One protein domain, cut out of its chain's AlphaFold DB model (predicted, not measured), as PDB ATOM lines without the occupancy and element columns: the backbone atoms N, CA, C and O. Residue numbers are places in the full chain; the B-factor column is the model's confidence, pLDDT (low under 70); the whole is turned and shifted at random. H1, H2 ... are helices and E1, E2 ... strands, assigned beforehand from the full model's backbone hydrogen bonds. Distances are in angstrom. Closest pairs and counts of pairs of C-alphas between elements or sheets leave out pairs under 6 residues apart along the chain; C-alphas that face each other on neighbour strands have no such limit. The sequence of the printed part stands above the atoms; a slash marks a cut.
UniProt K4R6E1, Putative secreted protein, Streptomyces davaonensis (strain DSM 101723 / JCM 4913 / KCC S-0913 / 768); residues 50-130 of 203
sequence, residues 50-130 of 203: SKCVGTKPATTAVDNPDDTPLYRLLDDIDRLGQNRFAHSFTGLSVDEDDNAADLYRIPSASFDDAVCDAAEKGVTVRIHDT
ATOM      1  N   SER A  50     243.153 239.802 161.648       93.94
ATOM      2  CA  SER A  50     244.553 239.896 162.062       93.94
ATOM      3  C   SER A  50     244.860 238.839 163.127       93.94
ATOM      4  O   SER A  50     243.964 238.177 163.650       93.94
ATOM      5  N   LYS A  51     246.146 238.608 163.400       96.31
ATOM      6  CA  LYS A  51     246.595 237.583 164.347       96.31
ATOM      7  C   LYS A  51     247.795 238.072 165.140       96.31
ATOM      8  O   LYS A  51     248.725 238.635 164.563       96.31
ATOM      9  N   CYS A  52     247.822 237.746 166.427       96.69
ATOM     10  CA  CYS A  52     249.014 237.846 167.259       96.69
ATOM     11  C   CYS A  52     249.229 236.562 168.071       96.69
ATOM     12  O   CYS A  52     248.307 235.785 168.318       96.69
ATOM     13  N   VAL A  53     250.488 236.304 168.424       96.81
ATOM     14  CA  VAL A  53     250.890 235.167 169.259       96.81
ATOM     15  C   VAL A  53     251.462 235.732 170.543       96.81
ATOM     16  O   VAL A  53     252.343 236.592 170.496       96.81
ATOM     17  N   GLY A  54     250.962 235.246 171.673       93.94
ATOM     18  CA  GLY A  54     251.351 235.730 172.983       93.94
ATOM     19  C   GLY A  54     252.843 235.573 173.243       93.94
ATOM     20  O   GLY A  54     253.479 234.582 172.865       93.94
ATOM     21  N   THR A  55     253.411 236.579 173.896       92.81
ATOM     22  CA  THR A  55     254.837 236.625 174.253       92.81
ATOM     23  C   THR A  55     255.060 236.815 175.748       92.81
ATOM     24  O   THR A  55     256.176 236.594 176.230       92.81
ATOM     25  N   LYS A  56     254.006 237.168 176.496       91.56
ATOM     26  CA  LYS A  56     254.071 237.373 177.940       91.56
ATOM     27  C   LYS A  56     254.465 236.058 178.628       91.56
ATOM     28  O   LYS A  56     253.960 234.997 178.255       91.56
ATOM     29  N   PRO A  57     255.388 236.077 179.604       88.81
ATOM     30  CA  PRO A  57     255.732 234.877 180.354       88.81
ATOM     31  C   PRO A  57     254.487 234.249 180.976       88.81
ATOM     32  O   PRO A  57     253.628 234.971 181.478       88.81
ATOM     33  N   ALA A  58     254.409 232.919 180.950       78.12
ATOM     34  CA  ALA A  58     253.310 232.217 181.592       78.12
ATOM     35  C   ALA A  58     253.312 232.520 183.093       78.12
ATOM     36  O   ALA A  58     254.357 232.435 183.753       78.12
ATOM     37  N   THR A  59     252.146 232.870 183.623       78.00
ATOM     38  CA  THR A  59     251.971 232.999 185.068       78.00
ATOM     39  C   THR A  59     252.050 231.602 185.687       78.00
ATOM     40  O   THR A  59     251.578 230.631 185.091       78.00
ATOM     41  N   THR A  60     252.693 231.466 186.851       72.44
ATOM     42  CA  THR A  60     252.787 230.173 187.542       72.44
ATOM     43  C   THR A  60     251.378 229.654 187.798       72.44
ATOM     44  O   THR A  60     250.600 230.351 188.446       72.44
ATOM     45  N   ALA A  61     251.067 228.460 187.288       64.75
ATOM     46  CA  ALA A  61     249.763 227.845 187.483       64.75
ATOM     47  C   ALA A  61     249.456 227.771 188.983       64.75
ATOM     48  O   ALA A  61     250.264 227.259 189.767       64.75
ATOM     49  N   VAL A  62     248.309 228.313 189.380       67.88
ATOM     50  CA  VAL A  62     247.701 227.966 190.665       67.88
ATOM     51  C   VAL A  62     247.240 226.503 190.552       67.88
ATOM     52  O   VAL A  62     247.083 226.004 189.440       67.88
ATOM     53  N   ASP A  63     247.047 225.781 191.662       73.12
ATOM     54  CA  ASP A  63     246.478 224.418 191.659       73.12
ATOM     55  C   ASP A  63     244.991 224.434 191.219       73.12
ATOM     56  O   ASP A  63     244.086 224.073 191.970       73.12
ATOM     57  N   ASN A  64     244.725 224.911 190.005       76.44
ATOM     58  CA  ASN A  64     243.444 224.945 189.333       76.44
ATOM     59  C   ASN A  64     243.672 224.502 187.877       76.44
ATOM     60  O   ASN A  64     244.356 225.209 187.135       76.44
ATOM     61  N   PRO A  65     243.132 223.347 187.452       72.19
ATOM     62  CA  PRO A  65     243.298 222.867 186.080       72.19
ATOM     63  C   PRO A  65     242.704 223.818 185.028       72.19
ATOM     64  O   PRO A  65     243.180 223.814 183.896       72.19
ATOM     65  N   ASP A  66     241.739 224.658 185.411       77.69
ATOM     66  CA  ASP A  66     241.092 225.622 184.512       77.69
ATOM     67  C   ASP A  66     241.901 226.928 184.378       77.69
ATOM     68  O   ASP A  66     241.639 227.745 183.501       77.69
ATOM     69  N   ASP A  67     242.929 227.128 185.213       85.75
ATOM     70  CA  ASP A  67     243.808 228.304 185.188       85.75
ATOM     71  C   ASP A  67     244.904 228.157 184.114       85.75
ATOM     72  O   ASP A  67     246.116 228.163 184.377       85.75
ATOM     73  N   THR A  68     244.468 227.978 182.868       90.75
ATOM     74  CA  THR A  68     245.354 227.899 181.706       90.75
ATOM     75  C   THR A  68     245.690 229.301 181.183       90.75
ATOM     76  O   THR A  68     244.925 230.249 181.378       90.75
ATOM     77  N   PRO A  69     246.817 229.464 180.464       93.75
ATOM     78  CA  PRO A  69     247.132 230.713 179.772       93.75
ATOM     79  C   PRO A  69     246.001 231.233 178.869       93.75
ATOM     80  O   PRO A  69     245.814 232.444 178.770       93.75
ATOM     81  N   LEU A  70     245.250 230.331 178.223       94.81
ATOM     82  CA  LEU A  70     244.116 230.688 177.369       94.81
ATOM     83  C   LEU A  70     242.965 231.261 178.193       94.81
ATOM     84  O   LEU A  70     242.520 232.366 177.903       94.81
ATOM     85  N   TYR A  71     242.529 230.569 179.245       93.62
ATOM     86  CA  TYR A  71     241.414 231.033 180.074       93.62
ATOM     87  C   TYR A  71     241.717 232.354 180.786       93.62
ATOM     88  O   TYR A  71     240.874 233.249 180.792       93.62
ATOM     89  N   ARG A  72     242.954 232.556 181.259       93.81
ATOM     90  CA  ARG A  72     243.383 233.864 181.787       93.81
ATOM     91  C   ARG A  72     243.296 234.979 180.745       93.81
ATOM     92  O   ARG A  72     242.912 236.099 181.074       93.81
ATOM     93  N   LEU A  73     243.660 234.686 179.495       95.94
ATOM     94  CA  LEU A  73     243.525 235.652 178.412       95.94
ATOM     95  C   LEU A  73     242.054 235.947 178.099       95.94
ATOM     96  O   LEU A  73     241.718 237.110 177.896       95.94
ATOM     97  N   LEU A  74     241.185 234.932 178.078       96.19
ATOM     98  CA  LEU A  74     239.748 235.119 177.860       96.19
ATOM     99  C   LEU A  74     239.146 236.042 178.931       96.19
ATOM    100  O   LEU A  74     238.473 237.008 178.577       96.19
ATOM    101  N   ASP A  75     239.472 235.822 180.207       94.81
ATOM    102  CA  ASP A  75     239.039 236.681 181.319       94.81
ATOM    103  C   ASP A  75     239.563 238.122 181.188       94.81
ATOM    104  O   ASP A  75     238.859 239.096 181.480       94.81
ATOM    105  N   ASP A  76     240.814 238.287 180.749       95.75
ATOM    106  CA  ASP A  76     241.408 239.602 180.513       95.75
ATOM    107  C   ASP A  76     240.723 240.331 179.345       95.75
ATOM    108  O   ASP A  76     240.412 241.520 179.477       95.75
ATOM    109  N   ILE A  77     240.451 239.637 178.233       97.31
ATOM    110  CA  ILE A  77     239.733 240.184 177.073       97.31
ATOM    111  C   ILE A  77     238.310 240.568 177.464       97.31
ATOM    112  O   ILE A  77     237.898 241.686 177.162       97.31
ATOM    113  N   ASP A  78     237.582 239.691 178.154       95.69
ATOM    114  CA  ASP A  78     236.211 239.949 178.592       95.69
ATOM    115  C   ASP A  78     236.150 241.185 179.499       95.69
ATOM    116  O   ASP A  78     235.402 242.130 179.243       95.69
ATOM    117  N   ARG A  79     237.051 241.280 180.485       96.88
ATOM    118  CA  ARG A  79     237.145 242.457 181.358       96.88
ATOM    119  C   ARG A  79     237.496 243.730 180.587       96.88
ATOM    120  O   ARG A  79     236.944 244.793 180.882       96.88
ATOM    121  N   LEU A  80     238.435 243.673 179.643       97.12
ATOM    122  CA  LEU A  80     238.796 244.820 178.804       97.12
ATOM    123  C   LEU A  80     237.619 245.255 177.925       97.12
ATOM    124  O   LEU A  80     237.320 246.452 177.859       97.12
ATOM    125  N   GLY A  81     236.960 244.281 177.300       96.38
ATOM    126  CA  GLY A  81     235.835 244.443 176.397       96.38
ATOM    127  C   GLY A  81     234.620 245.022 177.099       96.38
ATOM    128  O   GLY A  81     234.115 246.039 176.656       96.38
ATOM    129  N   GLN A  82     234.207 244.483 178.244       92.81
ATOM    130  CA  GLN A  82     233.040 244.982 178.982       92.81
ATOM    131  C   GLN A  82     233.251 246.355 179.636       92.81
ATOM    132  O   GLN A  82     232.283 247.034 179.973       92.81
ATOM    133  N   ASN A  83     234.503 246.782 179.834       95.81
ATOM    134  CA  ASN A  83     234.815 248.038 180.514       95.81
ATOM    135  C   ASN A  83     235.422 249.068 179.556       95.81
ATOM    136  O   ASN A  83     234.728 249.885 178.956       95.81
ATOM    137  N   ARG A  84     236.751 249.058 179.424       97.50
ATOM    138  CA  ARG A  84     237.509 250.107 178.730       97.50
ATOM    139  C   ARG A  84     237.175 250.191 177.239       97.50
ATOM    140  O   ARG A  84     237.272 251.276 176.670       97.50
ATOM    141  N   PHE A  85     236.813 249.069 176.625       98.06
ATOM    142  CA  PHE A  85     236.586 248.948 175.189       98.06
ATOM    143  C   PHE A  85     235.155 248.511 174.843       98.06
ATOM    144  O   PHE A  85     234.940 247.946 173.775       98.06
ATOM    145  N   ALA A  86     234.170 248.834 175.691       97.12
ATOM    146  CA  ALA A  86     232.764 248.436 175.511       97.12
ATOM    147  C   ALA A  86     232.166 248.835 174.156       97.12
ATOM    148  O   ALA A  86     231.380 248.092 173.582       97.12
ATOM    149  N   HIS A  87     232.584 249.975 173.606       97.25
ATOM    150  CA  HIS A  87     232.124 250.440 172.294       97.25
ATOM    151  C   HIS A  87     232.800 249.744 171.108       97.25
ATOM    152  O   HIS A  87     232.361 249.916 169.978       97.25
ATOM    153  N   SER A  88     233.886 249.007 171.343       98.12
ATOM    154  CA  SER A  88     234.607 248.269 170.304       98.12
ATOM    155  C   SER A  88     234.396 246.766 170.409       98.12
ATOM    156  O   SER A  88     234.522 246.078 169.410       98.12
ATOM    157  N   PHE A  89     234.097 246.238 171.591       98.25
ATOM    158  CA  PHE A  89     233.906 244.809 171.801       98.25
ATOM    159  C   PHE A  89     232.582 244.320 171.206       98.25
ATOM    160  O   PHE A  89     231.545 244.928 171.460       98.25
ATOM    161  N   THR A  90     232.615 243.214 170.457       98.19
ATOM    162  CA  THR A  90     231.423 242.544 169.899       98.19
ATOM    163  C   THR A  90     231.212 241.176 170.534       98.19
ATOM    164  O   THR A  90     230.108 240.864 170.982       98.19
ATOM    165  N   GLY A  91     232.272 240.374 170.626       97.50
ATOM    166  CA  GLY A  91     232.190 239.045 171.208       97.50
ATOM    167  C   GLY A  91     233.514 238.298 171.220       97.50
ATOM    168  O   GLY A  91     234.533 238.773 170.716       97.50
ATOM    169  N   LEU A  92     233.480 237.118 171.828       97.62
ATOM    170  CA  LEU A  92     234.630 236.250 172.042       97.62
ATOM    171  C   LEU A  92     234.213 234.797 171.797       97.62
ATOM    172  O   LEU A  92     233.162 234.375 172.282       97.62
ATOM    173  N   SER A  93     235.030 234.032 171.077       96.75
ATOM    174  CA  SER A  93     234.933 232.570 171.041       96.75
ATOM    175  C   SER A  93     236.274 231.918 171.354       96.75
ATOM    176  O   SER A  93     237.332 232.533 171.215       96.75
ATOM    177  N   VAL A  94     236.212 230.670 171.814       96.81
ATOM    178  CA  VAL A  94     237.374 229.880 172.224       96.81
ATOM    179  C   VAL A  94     237.580 228.712 171.267       96.81
ATOM    180  O   VAL A  94     236.626 228.037 170.882       96.81
ATOM    181  N   ASP A  95     238.837 228.483 170.911       96.75
ATOM    182  CA  ASP A  95     239.320 227.326 170.169       96.75
ATOM    183  C   ASP A  95     240.378 226.638 171.044       96.75
ATOM    184  O   ASP A  95     241.560 226.994 171.046       96.75
ATOM    185  N   GLU A  96     239.913 225.717 171.891       95.12
ATOM    186  CA  GLU A  96     240.761 225.032 172.872       95.12
ATOM    187  C   GLU A  96     241.798 224.127 172.200       95.12
ATOM    188  O   GLU A  96     242.930 224.035 172.680       95.12
ATOM    189  N   ASP A  97     241.431 223.509 171.074       95.44
ATOM    190  CA  ASP A  97     242.285 222.579 170.334       95.44
ATOM    191  C   ASP A  97     243.534 223.288 169.784       95.44
ATOM    192  O   ASP A  97     244.646 222.761 169.885       95.44
ATOM    193  N   ASP A  98     243.376 224.516 169.277       96.31
ATOM    194  CA  ASP A  98     244.483 225.336 168.768       96.31
ATOM    195  C   ASP A  98     245.080 226.300 169.810       96.31
ATOM    196  O   ASP A  98     245.967 227.104 169.487       96.31
ATOM    197  N   ASN A  99     244.620 226.234 171.065       96.12
ATOM    198  CA  ASN A  99     244.982 227.163 172.136       96.12
ATOM    199  C   ASN A  99     244.824 228.635 171.699       96.12
ATOM    200  O   ASN A  99     245.750 229.456 171.811       96.12
ATOM    201  N   ALA A 100     243.659 228.947 171.128       97.81
ATOM    202  CA  ALA A 100     243.372 230.220 170.495       97.81
ATOM    203  C   ALA A 100     242.076 230.871 171.001       97.81
ATOM    204  O   ALA A 100     241.119 230.209 171.396       97.81
ATOM    205  N   ALA A 101     242.066 232.202 170.970       98.12
ATOM    206  CA  ALA A 101     240.890 233.028 171.204       98.12
ATOM    207  C   ALA A 101     240.562 233.823 169.934       98.12
ATOM    208  O   ALA A 101     241.452 234.456 169.358       98.12
ATOM    209  N   ASP A 102     239.297 233.818 169.525       98.38
ATOM    210  CA  ASP A 102     238.784 234.646 168.435       98.38
ATOM    211  C   ASP A 102     238.035 235.844 169.033       98.38
ATOM    212  O   ASP A 102     236.981 235.701 169.657       98.38
ATOM    213  N   LEU A 103     238.599 237.037 168.860       98.38
ATOM    214  CA  LEU A 103     238.018 238.306 169.282       98.38
ATOM    215  C   LEU A 103     237.290 238.955 168.107       98.38
ATOM    216  O   LEU A 103     237.911 239.282 167.099       98.38
ATOM    217  N   TYR A 104     236.003 239.227 168.274       98.25
ATOM    218  CA  TYR A 104     235.192 239.993 167.332       98.25
ATOM    219  C   TYR A 104     235.014 241.411 167.863       98.25
ATOM    220  O   TYR A 104     234.609 241.606 169.017       98.25
ATOM    221  N   ARG A 105     235.363 242.409 167.049       98.31
ATOM    222  CA  ARG A 105     235.407 243.803 167.497       98.31
ATOM    223  C   ARG A 105     235.302 244.807 166.350       98.31
ATOM    224  O   ARG A 105     235.845 244.593 165.268       98.31
ATOM    225  N   ILE A 106     234.730 245.972 166.638       97.81
ATOM    226  CA  ILE A 106     234.819 247.155 165.776       97.81
ATOM    227  C   ILE A 106     236.263 247.682 165.792       97.81
ATOM    228  O   ILE A 106     236.809 247.888 166.885       97.81
ATOM    229  N   PRO A 107     236.880 247.962 164.626       97.75
ATOM    230  CA  PRO A 107     238.265 248.412 164.520       97.75
ATOM    231  C   PRO A 107     238.711 249.461 165.556       97.75
ATOM    232  O   PRO A 107     238.260 250.603 165.570       97.75
ATOM    233  N   SER A 108     239.660 249.066 166.406       97.19
ATOM    234  CA  SER A 108     240.309 249.836 167.467       97.19
ATOM    235  C   SER A 108     241.727 249.310 167.721       97.19
ATOM    236  O   SER A 108     241.921 248.311 168.412       97.19
ATOM    237  N   ALA A 109     242.740 250.014 167.203       97.06
ATOM    238  CA  ALA A 109     244.147 249.623 167.367       97.06
ATOM    239  C   ALA A 109     244.556 249.505 168.846       97.06
ATOM    240  O   ALA A 109     245.236 248.570 169.239       97.06
ATOM    241  N   SER A 110     244.069 250.414 169.696       98.00
ATOM    242  CA  SER A 110     244.381 250.377 171.131       98.00
ATOM    243  C   SER A 110     243.753 249.199 171.879       98.00
ATOM    244  O   SER A 110     244.261 248.829 172.939       98.00
ATOM    245  N   PHE A 111     242.655 248.635 171.364       98.06
ATOM    246  CA  PHE A 111     242.092 247.405 171.911       98.06
ATOM    247  C   PHE A 111     242.934 246.204 171.469       98.06
ATOM    248  O   PHE A 111     243.318 245.403 172.317       98.06
ATOM    249  N   ASP A 112     243.303 246.147 170.186       98.06
ATOM    250  CA  ASP A 112     244.157 245.085 169.636       98.06
ATOM    251  C   ASP A 112     245.487 244.996 170.383       98.06
ATOM    252  O   ASP A 112     245.859 243.919 170.843       98.06
ATOM    253  N   ASP A 113     246.161 246.134 170.577       97.75
ATOM    254  CA  ASP A 113     247.426 246.207 171.308       97.75
ATOM    255  C   ASP A 113     247.261 245.685 172.744       97.75
ATOM    256  O   ASP A 113     248.028 244.839 173.195       97.75
ATOM    257  N   ALA A 114     246.212 246.124 173.451       97.81
ATOM    258  CA  ALA A 114     245.959 245.702 174.828       97.81
ATOM    259  C   ALA A 114     245.701 244.191 174.950       97.81
ATOM    260  O   ALA A 114     246.133 243.572 175.923       97.81
ATOM    261  N   VAL A 115     245.007 243.601 173.976       97.56
ATOM    262  CA  VAL A 115     244.728 242.161 173.936       97.56
ATOM    263  C   VAL A 115     245.985 241.370 173.580       97.56
ATOM    264  O   VAL A 115     246.308 240.390 174.253       97.56
ATOM    265  N   CYS A 116     246.735 241.807 172.570       97.38
ATOM    266  CA  CYS A 116     247.975 241.147 172.169       97.38
ATOM    267  C   CYS A 116     249.057 241.222 173.259       97.38
ATOM    268  O   CYS A 116     249.776 240.243 173.464       97.38
ATOM    269  N   ASP A 117     249.136 242.328 174.002       96.38
ATOM    270  CA  ASP A 117     250.051 242.491 175.139       96.38
ATOM    271  C   ASP A 117     249.670 241.605 176.339       96.38
ATOM    272  O   ASP A 117     250.534 241.203 177.128       96.38
ATOM    273  N   ALA A 118     248.381 241.283 176.496       95.38
ATOM    274  CA  ALA A 118     247.900 240.402 177.557       95.38
ATOM    275  C   ALA A 118     248.211 238.921 177.286       95.38
ATOM    276  O   ALA A 118     248.357 238.147 178.237       95.38
ATOM    277  N   ALA A 119     248.351 238.533 176.013       96.25
ATOM    278  CA  ALA A 119     248.499 237.145 175.601       96.25
ATOM    279  C   ALA A 119     249.801 236.501 176.117       96.25
ATOM    280  O   ALA A 119     250.928 236.900 175.788       96.25
ATOM    281  N   GLU A 120     249.630 235.447 176.916       95.25
ATOM    282  CA  GLU A 120     250.712 234.604 177.421       95.25
ATOM    283  C   GLU A 120     251.313 233.714 176.321       95.25
ATOM    284  O   GLU A 120     250.674 233.361 175.326       95.25
ATOM    285  N   LYS A 121     252.582 233.342 176.502       94.56
ATOM    286  CA  LYS A 121     253.338 232.530 175.552       94.56
ATOM    287  C   LYS A 121     252.607 231.230 175.223       94.56
ATOM    288  O   LYS A 121     252.330 230.426 176.107       94.56
ATOM    289  N   GLY A 122     252.408 230.996 173.929       92.81
ATOM    290  CA  GLY A 122     251.755 229.797 173.402       92.81
ATOM    291  C   GLY A 122     250.276 229.988 173.079       92.81
ATOM    292  O   GLY A 122     249.733 229.142 172.377       92.81
ATOM    293  N   VAL A 123     249.647 231.086 173.514       97.12
ATOM    294  CA  VAL A 123     248.262 231.427 173.153       97.12
ATOM    295  C   VAL A 123     248.238 232.233 171.857       97.12
ATOM    296  O   VAL A 123     249.060 233.131 171.657       97.12
ATOM    297  N   THR A 124     247.300 231.919 170.968       98.25
ATOM    298  CA  THR A 124     247.042 232.702 169.752       98.25
ATOM    299  C   THR A 124     245.799 233.568 169.932       98.25
ATOM    300  O   THR A 124     244.781 233.084 170.406       98.25
ATOM    301  N   VAL A 125     245.843 234.822 169.483       98.38
ATOM    302  CA  VAL A 125     244.639 235.649 169.316       98.38
ATOM    303  C   VAL A 125     244.397 235.880 167.835       98.38
ATOM    304  O   VAL A 125     245.303 236.306 167.111       98.38
ATOM    305  N   ARG A 126     243.177 235.596 167.390       98.44
ATOM    306  CA  ARG A 126     242.653 235.926 166.065       98.44
ATOM    307  C   ARG A 126     241.666 237.075 166.263       98.44
ATOM    308  O   ARG A 126     240.790 236.989 167.113       98.44
ATOM    309  N   ILE A 127     241.858 238.184 165.562       98.38
ATOM    310  CA  ILE A 127     241.043 239.391 165.725       98.38
ATOM    311  C   ILE A 127     240.264 239.603 164.439       98.38
ATOM    312  O   ILE A 127     240.865 239.697 163.369       98.38
ATOM    313  N   HIS A 128     238.948 239.694 164.553       97.88
ATOM    314  CA  HIS A 128     238.010 239.829 163.452       97.88
ATOM    315  C   HIS A 128     237.297 241.174 163.540       97.88
ATOM    316  O   HIS A 128     236.718 241.520 164.573       97.88
ATOM    317  N   ASP A 129     237.335 241.923 162.443       97.56
ATOM    318  CA  ASP A 129     236.582 243.164 162.324       97.56
ATOM    319  C   ASP A 129     235.075 242.888 162.223       97.56
ATOM    320  O   ASP A 129     234.633 242.030 161.456       97.56
ATOM    321  N   THR A 130     234.296 243.681 162.949       96.25
ATOM    322  CA  THR A 130     232.832 243.768 162.871       96.25
ATOM    323  C   THR A 130     232.406 245.235 162.731       96.25
ATOM    324  O   THR A 130     233.221 246.151 162.873       96.25
TER     325      THR A 130
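Overview. This is residues 50 to 130 of the 203 residues of the protein "Putative secreted protein" of Streptomyces davaonensis (strain DSM 101723 / JCM 4913 / KCC S-0913 / 768) (UniProt K4R6E1). One twisted sheet of four strands has two helices, H1 and H2, side by side over one face, both running along the strands, while the other face is bare. A long loop, residues 54 to 68, leads from edge strand E1 to H1 and reaches out past the first residues of H1 at one end of the longest axis. The printed part has 81 residues, with two named helices and four named strands in the order E1, H1, E2, E3, H2, E4; the sheet runs E1, E4, E3, E2 and is mixed. The class is mixed, helices and strands, and the whole is compact, with a radius of gyration of the C-alphas of 11.9 A and spans of 35 by 22 by 19 A.

Along the chain. E1 is residues 50 to 53 and begins at C-alpha 50, (244.553, 239.896, 162.062). H1, residues 69 to 82, begins at C-alpha 69, (247.132, 230.713, 179.772), and is 20.1 A long. E2 is residues 89 to 95, 18.4 A, and E3 is residues 100 to 105, 16.0 A. H2, residues 109 to 118, measures 14.2 A. E4, residues 124 to 129, measures 16.6 A and ends at C-alpha 129, (236.582, 243.164, 162.324).

Arrangement. Edge strand E1 is antiparallel to E4, with N 52 and O 125 3.0 A apart, within hydrogen-bond range. E4 and E3 are parallel, with N 103 and O 126 at 2.8 A. E3 and edge strand E2 form an antiparallel hairpin, with N 93 and O 102 at 2.9 A. H1 is on the sheet at a height of 9.3 A, over E3 and E2; its closest C-alphas to E2 are those of Gly 81 and Phe 89, 5.0 A. H2 is on the same face at a height of 8.6 A, over E4 and only just not over E3, where 2 of its 10 C-alphas fall. H1, with residues 73 to 77 alone, touches H2 at a shallow tilt of 32 degrees, opposite ways; the closest C-alphas are those of Ile 77 and Val 115, 6.2 A. E3, H2, E4 is a strand-helix-strand unit, two parallel neighbour strands with a helix between; E1, H1, E2 is a split one, with E4 and E3 between its strands. Both crossovers are right-handed. In H1 and H2 every O i to N i+4 pair is within hydrogen-bond range.

Size, cuts and confidence. The two C-alphas farthest apart, those of Asp 63 and Thr 130, are 37.3 A apart. The printed part has no cut. The link from E1 to H1, 15 residues, is long. The mean pLDDT of the printed part is 93.7, and residues 61 to 62 are under 70.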